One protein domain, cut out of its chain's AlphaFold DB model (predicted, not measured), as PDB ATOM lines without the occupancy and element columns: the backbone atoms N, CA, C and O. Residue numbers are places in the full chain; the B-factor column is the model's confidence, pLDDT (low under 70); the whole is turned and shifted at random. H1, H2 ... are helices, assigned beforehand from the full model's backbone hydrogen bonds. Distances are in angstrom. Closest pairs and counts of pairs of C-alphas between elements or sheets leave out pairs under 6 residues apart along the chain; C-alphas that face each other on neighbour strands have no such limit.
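AT A GLANCE: This is residues 5 to 67 of the 84 residues of an uncharacterized protein of Pseudonocardia sp. EC080619-01 (UniProt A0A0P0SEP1). What would one see first in this model? Three helices make a small cluster in which the longest, H3, packs on both of the others: H2 runs back along it as the partner in a helical hairpin, and H1 crosses it at a steep angle. A long loop joins H2 to H3, and its residues 39 to 44 stick out. What is the make-up and size? The printed part has 63 residues with three named helices, H1, H2 and H3 in chain order, and no named strand; its class is all helix. The whole is compact, with a radius of gyration of the C-alphas of 12.0 A, and its outline of 36 by 24 by 15 A is only just elongated.

HOW THE PARTS SIT: What touches the longest helix? H3, residues 51 to 65, touches H1, residues 5 to 14, and their closest C-alphas, those of Ala 14 and Ala 59, are 4.8 A apart. These two run the same way at a steep tilt of 53 degrees. Which helix forms the hairpin with H3? H2, residues 17 to 26, touches H3 and runs opposite ways to it at a steep tilt of 43 degrees, and their closest C-alphas, those of Leu 20 and Ala 56, are 5.9 A apart. How do H1 and H2 stand? They touch only at the corner by their link, and only just, with 3 pairs of C-alphas within 8 A; the closest are those of Ile 13 and Leu 20, 5.8 A apart. Their lines are about perpendicular at 72 degrees, only just past steep. What do the backbones show? In H1, H2 and H3 every O i to N i+4 pair is within hydrogen-bond range.

IN THESE COORDINATES: Where is the longest helix? H3 begins at C-alpha 51, (177.285, -106.945, 383.829), and ends at C-alpha 65, (183.755, -127.387, 385.058), 21.5 A away. Where are the other two? H1 begins at C-alpha 5, (167.158, -113.043, 383.859), and measures 14.5 A from first to last C-alpha. H2 measures 14.3 A and ends at C-alpha 26, (186.085, -107.064, 373.947).

THE WHOLE: How far does it reach? The two C-alphas farthest apart are those of Gln 42 and Ala 67, at 39.2 A. How are the helices linked? The printed part has no cut; the link from H1 to H2 is tight, with 2 residues, and that from H2 to H3 is long, with 24, of which residues 39 to 44 stand free. Where is confidence low? The mean pLDDT of the printed part is 84.7, and residues 40 to 45 and 64 to 67 are under 70.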
ATOM      1  N   SER A   5     166.705-113.598 385.136       74.38
ATOM      2  CA  SER A   5     167.158-113.043 383.859       74.38
ATOM      3  C   SER A   5     168.682-113.086 383.692       74.38
ATOM      4  O   SER A   5     169.169-113.266 382.578       74.38
ATOM      5  N   ASP A   6     169.442-112.938 384.783       78.12
ATOM      6  CA  ASP A   6     170.902-113.070 384.770       78.12
ATOM      7  C   ASP A   6     171.347-114.510 384.519       78.12
ATOM      8  O   ASP A   6     172.332-114.723 383.816       78.12
ATOM      9  N   ASP A   7     170.659-115.494 385.102       83.69
ATOM     10  CA  ASP A   7     171.016-116.902 384.910       83.69
ATOM     11  C   ASP A   7     170.728-117.372 383.479       83.69
ATOM     12  O   ASP A   7     171.594-118.002 382.871       83.69
ATOM     13  N   ALA A   8     169.604-116.952 382.886       89.19
ATOM     14  CA  ALA A   8     169.304-117.226 381.478       89.19
ATOM     15  C   ALA A   8     170.366-116.640 380.524       89.19
ATOM     16  O   ALA A   8     170.746-117.270 379.536       89.19
ATOM     17  N   LEU A   9     170.889-115.445 380.829       89.00
ATOM     18  CA  LEU A   9     171.975-114.841 380.055       89.00
ATOM     19  C   LEU A   9     173.278-115.648 380.174       89.00
ATOM     20  O   LEU A   9     173.967-115.848 379.174       89.00
ATOM     21  N   VAL A  10     173.622-116.124 381.375       93.19
ATOM     22  CA  VAL A  10     174.820-116.951 381.593       93.19
ATOM     23  C   VAL A  10     174.724-118.273 380.833       93.19
ATOM     24  O   VAL A  10     175.688-118.654 380.172       93.19
ATOM     25  N   GLU A  11     173.576-118.949 380.877       92.31
ATOM     26  CA  GLU A  11     173.345-120.195 380.132       92.31
ATOM     27  C   GLU A  11     173.442-119.983 378.618       92.31
ATOM     28  O   GLU A  11     174.114-120.742 377.918       92.31
ATOM     29  N   PHE A  12     172.845-118.900 378.113       92.88
ATOM     30  CA  PHE A  12     172.924-118.535 376.702       92.88
ATOM     31  C   PHE A  12     174.367-118.310 376.227       92.88
ATOM     32  O   PHE A  12     174.724-118.728 375.121       92.88
ATOM     33  N   ILE A  13     175.192-117.648 377.046       94.94
ATOM     34  CA  ILE A  13     176.608-117.403 376.740       94.94
ATOM     35  C   ILE A  13     177.407-118.710 376.823       94.94
ATOM     36  O   ILE A  13     178.209-118.980 375.932       94.94
ATOM     37  N   ALA A  14     177.174-119.535 377.848       93.56
ATOM     38  CA  ALA A  14     177.871-120.811 378.034       93.56
ATOM     39  C   ALA A  14     177.637-121.781 376.862       93.56
ATOM     40  O   ALA A  14     178.556-122.485 376.451       93.56
ATOM     41  N   ALA A  15     176.445-121.756 376.260       93.50
ATOM     42  CA  ALA A  15     176.116-122.554 375.079       93.50
ATOM     43  C   ALA A  15     176.824-122.095 373.782       93.50
ATOM     44  O   ALA A  15     176.693-122.753 372.749       93.50
ATOM     45  N   ARG A  16     177.548-120.963 373.788       95.25
ATOM     46  CA  ARG A  16     178.197-120.372 372.604       95.25
ATOM     47  C   ARG A  16     179.665-120.008 372.888       95.25
ATOM     48  O   ARG A  16     179.952-118.854 373.213       95.25
ATOM     49  N   PRO A  17     180.615-120.944 372.698       92.50
ATOM     50  CA  PRO A  17     182.030-120.724 373.011       92.50
ATOM     51  C   PRO A  17     182.659-119.533 372.278       92.50
ATOM     52  O   PRO A  17     183.424-118.778 372.875       92.50
ATOM     53  N   ASP A  18     182.315-119.318 371.006       94.62
ATOM     54  CA  ASP A  18     182.842-118.185 370.233       94.62
ATOM     55  C   ASP A  18     182.348-116.845 370.783       94.62
ATOM     56  O   ASP A  18     183.131-115.912 370.948       94.62
ATOM     57  N   LEU A  19     181.066-116.770 371.157       93.88
ATOM     58  CA  LEU A  19     180.499-115.587 371.798       93.88
ATOM     59  C   LEU A  19     181.179-115.324 373.144       93.88
ATOM     60  O   LEU A  19     181.575-114.195 373.410       93.88
ATOM     61  N   LEU A  20     181.356-116.356 373.973       95.19
ATOM     62  CA  LEU A  20     182.062-116.242 375.248       95.19
ATOM     63  C   LEU A  20     183.475-115.666 375.063       95.19
ATOM     64  O   LEU A  20     183.855-114.720 375.758       95.19
ATOM     65  N   ARG A  21     184.240-116.196 374.100       94.62
ATOM     66  CA  ARG A  21     185.590-115.706 373.786       94.62
ATOM     67  C   ARG A  21     185.575-114.246 373.345       94.62
ATOM     68  O   ARG A  21     186.377-113.464 373.850       94.62
ATOM     69  N   THR A  22     184.651-113.872 372.463       95.62
ATOM     70  CA  THR A  22     184.492-112.486 372.002       95.62
ATOM     71  C   THR A  22     184.142-111.551 373.156       95.62
ATOM     72  O   THR A  22     184.814-110.541 373.350       95.62
ATOM     73  N   LEU A  23     183.168-111.911 373.998       94.12
ATOM     74  CA  LEU A  23     182.764-111.089 375.139       94.12
ATOM     75  C   LEU A  23     183.921-110.869 376.125       94.12
ATOM     76  O   LEU A  23     184.120-109.750 376.600       94.12
ATOM     77  N   LEU A  24     184.723-111.900 376.405       94.94
ATOM     78  CA  LEU A  24     185.904-111.777 377.265       94.94
ATOM     79  C   LEU A  24     187.039-110.963 376.623       94.94
ATOM     80  O   LEU A  24     187.791-110.304 377.345       94.94
ATOM     81  N   ALA A  25     187.176-110.989 375.299       95.31
ATOM     82  CA  ALA A  25     188.195-110.219 374.589       95.31
ATOM     83  C   ALA A  25     187.826-108.732 374.456       95.31
ATOM     84  O   ALA A  25     188.689-107.862 374.576       95.31
ATOM     85  N   GLU A  26     186.548-108.426 374.232       93.50
ATOM     86  CA  GLU A  26     186.085-107.064 373.947       93.50
ATOM     87  C   GLU A  26     185.718-106.281 375.215       93.50
ATOM     88  O   GLU A  26     186.042-105.094 375.336       93.50
ATOM     89  N   HIS A  27     185.096-106.931 376.206       92.88
ATOM     90  CA  HIS A  27     184.702-106.286 377.462       92.88
ATOM     91  C   HIS A  27     185.858-106.233 378.465       92.88
ATOM     92  O   HIS A  27     185.804-106.819 379.548       92.88
ATOM     93  N   VAL A  28     186.904-105.493 378.110       93.12
ATOM     94  CA  VAL A  28     188.094-105.249 378.939       93.12
ATOM     95  C   VAL A  28     188.063-103.874 379.603       93.12
ATOM     96  O   VAL A  28     187.329-102.979 379.171       93.12
ATOM     97  N   ALA A  29     188.859-103.707 380.660       91.56
ATOM     98  CA  ALA A  29     189.105-102.409 381.275       91.56
ATOM     99  C   ALA A  29     189.915-101.501 380.335       91.56
ATOM    100  O   ALA A  29     190.874-101.924 379.692       91.56
ATOM    101  N   THR A  30     189.540-100.232 380.286       88.19
ATOM    102  CA  THR A  30     190.353 -99.134 379.758       88.19
ATOM    103  C   THR A  30     191.287 -98.613 380.859       88.19
ATOM    104  O   THR A  30     191.045 -98.892 382.037       88.19
ATOM    105  N   PRO A  31     192.310 -97.798 380.532       86.94
ATOM    106  CA  PRO A  31     193.172 -97.180 381.546       86.94
ATOM    107  C   PRO A  31     192.418 -96.360 382.611       86.94
ATOM    108  O   PRO A  31     192.926 -96.181 383.711       86.94
ATOM    109  N   GLY A  32     191.203 -95.888 382.310       84.19
ATOM    110  CA  GLY A  32     190.345 -95.159 383.250       84.19
ATOM    111  C   GLY A  32     189.475 -96.038 384.158       84.19
ATOM    112  O   GLY A  32     188.650 -95.500 384.886       84.19
ATOM    113  N   GLY A  33     189.601 -97.370 384.101       85.94
ATOM    114  CA  GLY A  33     188.776 -98.300 384.888       85.94
ATOM    115  C   GLY A  33     187.374 -98.556 384.316       85.94
ATOM    116  O   GLY A  33     186.585 -99.298 384.903       85.94
ATOM    117  N   ASP A  34     187.074 -97.987 383.147       88.88
ATOM    118  CA  ASP A  34     185.813 -98.188 382.440       88.88
ATOM    119  C   ASP A  34     185.896 -99.375 381.462       88.88
ATOM    120  O   ASP A  34     186.958 -99.662 380.916       88.88
ATOM    121  N   CYS A  35     184.785-100.053 381.179       90.44
ATOM    122  CA  CYS A  35     184.685-101.070 380.144       90.44
ATOM    123  C   CYS A  35     184.766-100.440 378.749       90.44
ATOM    124  O   CYS A  35     183.986 -99.550 378.410       90.44
ATOM    125  N   ARG A  36     185.679-100.958 377.921       88.38
ATOM    126  CA  ARG A  36     185.958-100.462 376.568       88.38
ATOM    127  C   ARG A  36     184.784-100.620 375.597       88.38
ATOM    128  O   ARG A  36     184.580 -99.744 374.764       88.38
ATOM    129  N   ALA A  37     184.044-101.725 375.687       88.31
ATOM    130  CA  ALA A  37     182.996-102.090 374.728       88.31
ATOM    131  C   ALA A  37     181.604-101.528 375.070       88.31
ATOM    132  O   ALA A  37     180.704-101.542 374.233       88.31
ATOM    133  N   CYS A  38     181.386-101.038 376.295       86.50
ATOM    134  CA  CYS A  38     180.064-100.571 376.704       86.50
ATOM    135  C   CYS A  38     179.765 -99.159 376.153       86.50
ATOM    136  O   CYS A  38     180.549 -98.233 376.382       86.50
ATOM    137  N   PRO A  39     178.621 -98.951 375.470       71.38
ATOM    138  CA  PRO A  39     178.298 -97.675 374.846       71.38
ATOM    139  C   PRO A  39     177.924 -96.623 375.897       71.38
ATOM    140  O   PRO A  39     176.907 -96.757 376.573       71.38
ATOM    141  N   GLY A  40     178.746 -95.569 375.982       63.81
ATOM    142  CA  GLY A  40     178.428 -94.227 376.487       63.81
ATOM    143  C   GLY A  40     177.890 -94.062 377.927       63.81
ATOM    144  O   GLY A  40     177.317 -94.964 378.531       63.81
ATOM    145  N   PRO A  41     178.025 -92.857 378.510       55.28
ATOM    146  CA  PRO A  41     177.573 -92.570 379.877       55.28
ATOM    147  C   PRO A  41     176.047 -92.642 380.057       55.28
ATOM    148  O   PRO A  41     175.584 -92.846 381.175       55.28
ATOM    149  N   GLN A  42     175.265 -92.538 378.976       60.41
ATOM    150  CA  GLN A  42     173.793 -92.544 379.032       60.41
ATOM    151  C   GLN A  42     173.212 -93.890 379.486       60.41
ATOM    152  O   GLN A  42     172.097 -93.954 379.989       60.41
ATOM    153  N   SER A  43     174.008 -94.953 379.382       59.06
ATOM    154  CA  SER A  43     173.649 -96.295 379.826       59.06
ATOM    155  C   SER A  43     173.994 -96.549 381.298       59.06
ATOM    156  O   SER A  43     173.643 -97.603 381.815       59.06
ATOM    157  N   GLY A  44     174.779 -95.680 381.957       57.72
ATOM    158  CA  GLY A  44     175.366 -95.937 383.288       57.72
ATOM    159  C   GLY A  44     176.363 -97.115 383.344       57.72
ATOM    160  O   GLY A  44     176.921 -97.417 384.397       57.72
ATOM    161  N   ARG A  45     176.619 -97.774 382.205       61.00
ATOM    162  CA  ARG A  45     177.290 -99.082 382.077       61.00
ATOM    163  C   ARG A  45     178.765 -98.997 381.686       61.00
ATOM    164  O   ARG A  45     179.316 -99.961 381.170       61.00
ATOM    165  N   ARG A  46     179.431 -97.862 381.918       74.50
ATOM    166  CA  ARG A  46     180.869 -97.759 381.636       74.50
ATOM    167  C   ARG A  46     181.748 -98.417 382.690       74.50
ATOM    168  O   ARG A  46     182.907 -98.601 382.401       74.50
ATOM    169  N   ARG A  47     181.254 -98.855 383.850       85.06
ATOM    170  CA  ARG A  47     182.122 -99.479 384.868       85.06
ATOM    171  C   ARG A  47     182.669-100.833 384.410       85.06
ATOM    172  O   ARG A  47     181.933-101.631 383.833       85.06
ATOM    173  N   HIS A  48     183.932-101.114 384.724       86.75
ATOM    174  CA  HIS A  48     184.502-102.456 384.628       86.75
ATOM    175  C   HIS A  48     184.685-103.077 386.030       86.75
ATOM    176  O   HIS A  48     185.145-102.381 386.934       86.75
ATOM    177  N   PRO A  49     184.356-104.367 386.238       89.38
ATOM    178  CA  PRO A  49     183.694-105.270 385.294       89.38
ATOM    179  C   PRO A  49     182.205-104.924 385.130       89.38
ATOM    180  O   PRO A  49     181.487-104.760 386.118       89.38
ATOM    181  N   CYS A  50     181.744-104.832 383.879       89.25
ATOM    182  CA  CYS A  50     180.334-104.600 383.553       89.25
ATOM    183  C   CYS A  50     179.508-105.890 383.674       89.25
ATOM    184  O   CYS A  50     180.065-106.986 383.743       89.25
ATOM    185  N   ASP A  51     178.177-105.783 383.662       88.12
ATOM    186  CA  ASP A  51     177.285-106.945 383.829       88.12
ATOM    187  C   ASP A  51     177.535-108.033 382.775       88.12
ATOM    188  O   ASP A  51     177.559-109.219 383.095       88.12
ATOM    189  N   VAL A  52     177.823-107.625 381.533       90.25
ATOM    190  CA  VAL A  52     178.175-108.539 380.435       90.25
ATOM    191  C   VAL A  52     179.486-109.273 380.728       90.25
ATOM    192  O   VAL A  52     179.554-110.488 380.568       90.25
ATOM    193  N   ARG A  53     180.506-108.562 381.233       92.88
ATOM    194  CA  ARG A  53     181.778-109.171 381.650       92.88
ATOM    195  C   ARG A  53     181.558-110.186 382.771       92.88
ATOM    196  O   ARG A  53     182.045-111.305 382.674       92.88
ATOM    197  N   ARG A  54     180.771-109.824 383.787       92.44
ATOM    198  CA  ARG A  54     180.440-110.713 384.912       92.44
ATOM    199  C   ARG A  54     179.641-111.940 384.471       92.44
ATOM    200  O   ARG A  54     179.808-113.013 385.041       92.44
ATOM    201  N   ALA A  55     178.744-111.803 383.496       92.81
ATOM    202  CA  ALA A  55     178.011-112.937 382.937       92.81
ATOM    203  C   ALA A  55     178.940-113.869 382.142       92.81
ATOM    204  O   ALA A  55     178.889-115.080 382.335       92.81
ATOM    205  N   ALA A  56     179.838-113.310 381.324       94.25
ATOM    206  CA  ALA A  56     180.829-114.076 380.574       94.25
ATOM    207  C   ALA A  56     181.814-114.820 381.494       94.25
ATOM    208  O   ALA A  56     182.072-116.000 381.287       94.25
ATOM    209  N   GLU A  57     182.311-114.179 382.554       94.56
ATOM    210  CA  GLU A  57     183.178-114.829 383.549       94.56
ATOM    211  C   GLU A  57     182.467-115.996 384.248       94.56
ATOM    212  O   GLU A  57     183.030-117.082 384.360       94.56
ATOM    213  N   ARG A  58     181.196-115.815 384.638       93.25
ATOM    214  CA  ARG A  58     180.382-116.900 385.210       93.25
ATOM    215  C   ARG A  58     180.147-118.042 384.223       93.25
ATOM    216  O   ARG A  58     180.210-119.201 384.622       93.25
ATOM    217  N   ALA A  59     179.887-117.732 382.954       93.38
ATOM    218  CA  ALA A  59     179.735-118.739 381.907       93.38
ATOM    219  C   ALA A  59     181.038-119.528 381.701       93.38
ATOM    220  O   ALA A  59     180.999-120.752 381.651       93.38
ATOM    221  N   ALA A  60     182.191-118.850 381.686       92.44
ATOM    222  CA  ALA A  60     183.497-119.499 381.590       92.44
ATOM    223  C   ALA A  60     183.764-120.460 382.756       92.44
ATOM    224  O   ALA A  60     184.262-121.559 382.526       92.44
ATOM    225  N   SER A  61     183.393-120.087 383.988       90.31
ATOM    226  CA  SER A  61     183.496-120.993 385.139       90.31
ATOM    227  C   SER A  61     182.653-122.257 384.960       90.31
ATOM    228  O   SER A  61     183.126-123.336 385.292       90.31
ATOM    229  N   ARG A  62     181.444-122.154 384.387       85.50
ATOM    230  CA  ARG A  62     180.577-123.318 384.123       85.50
ATOM    231  C   ARG A  62     181.125-124.210 383.003       85.50
ATOM    232  O   ARG A  62     181.126-125.424 383.139       85.50
ATOM    233  N   SER A  63     181.633-123.620 381.920       77.25
ATOM    234  CA  SER A  63     182.203-124.374 380.792       77.25
ATOM    235  C   SER A  63     183.551-125.032 381.113       77.25
ATOM    236  O   SER A  63     183.901-126.032 380.496       77.25
ATOM    237  N   GLY A  64     184.321-124.471 382.051       66.88
ATOM    238  CA  GLY A  64     185.555-125.082 382.551       66.88
ATOM    239  C   GLY A  64     185.303-126.282 383.469       66.88
ATOM    240  O   GLY A  64     186.092-127.222 383.449       66.88
ATOM    241  N   ASP A  65     184.197-126.265 384.218       57.50
ATOM    242  CA  ASP A  65     183.755-127.387 385.058       57.50
ATOM    243  C   ASP A  65     183.238-128.561 384.203       57.50
ATOM    244  O   ASP A  65     183.563-129.714 384.471       57.50
ATOM    245  N   ASP A  66     182.541-128.269 383.097       52.56
ATOM    246  CA  ASP A  66     182.049-129.281 382.141       52.56
ATOM    247  C   ASP A  66     183.191-129.989 381.371       52.56
ATOM    248  O   ASP A  66     183.030-131.088 380.842       52.56
ATOM    249  N   ALA A  67     184.390-129.391 381.339       49.50
ATOM    250  CA  ALA A  67     185.565-129.927 380.651       49.50
ATOM    251  C   ALA A  67     186.393-130.943 381.477       49.50
ATOM    252  O   ALA A  67     187.419-131.428 380.986       49.50
TER     253      ALA A  67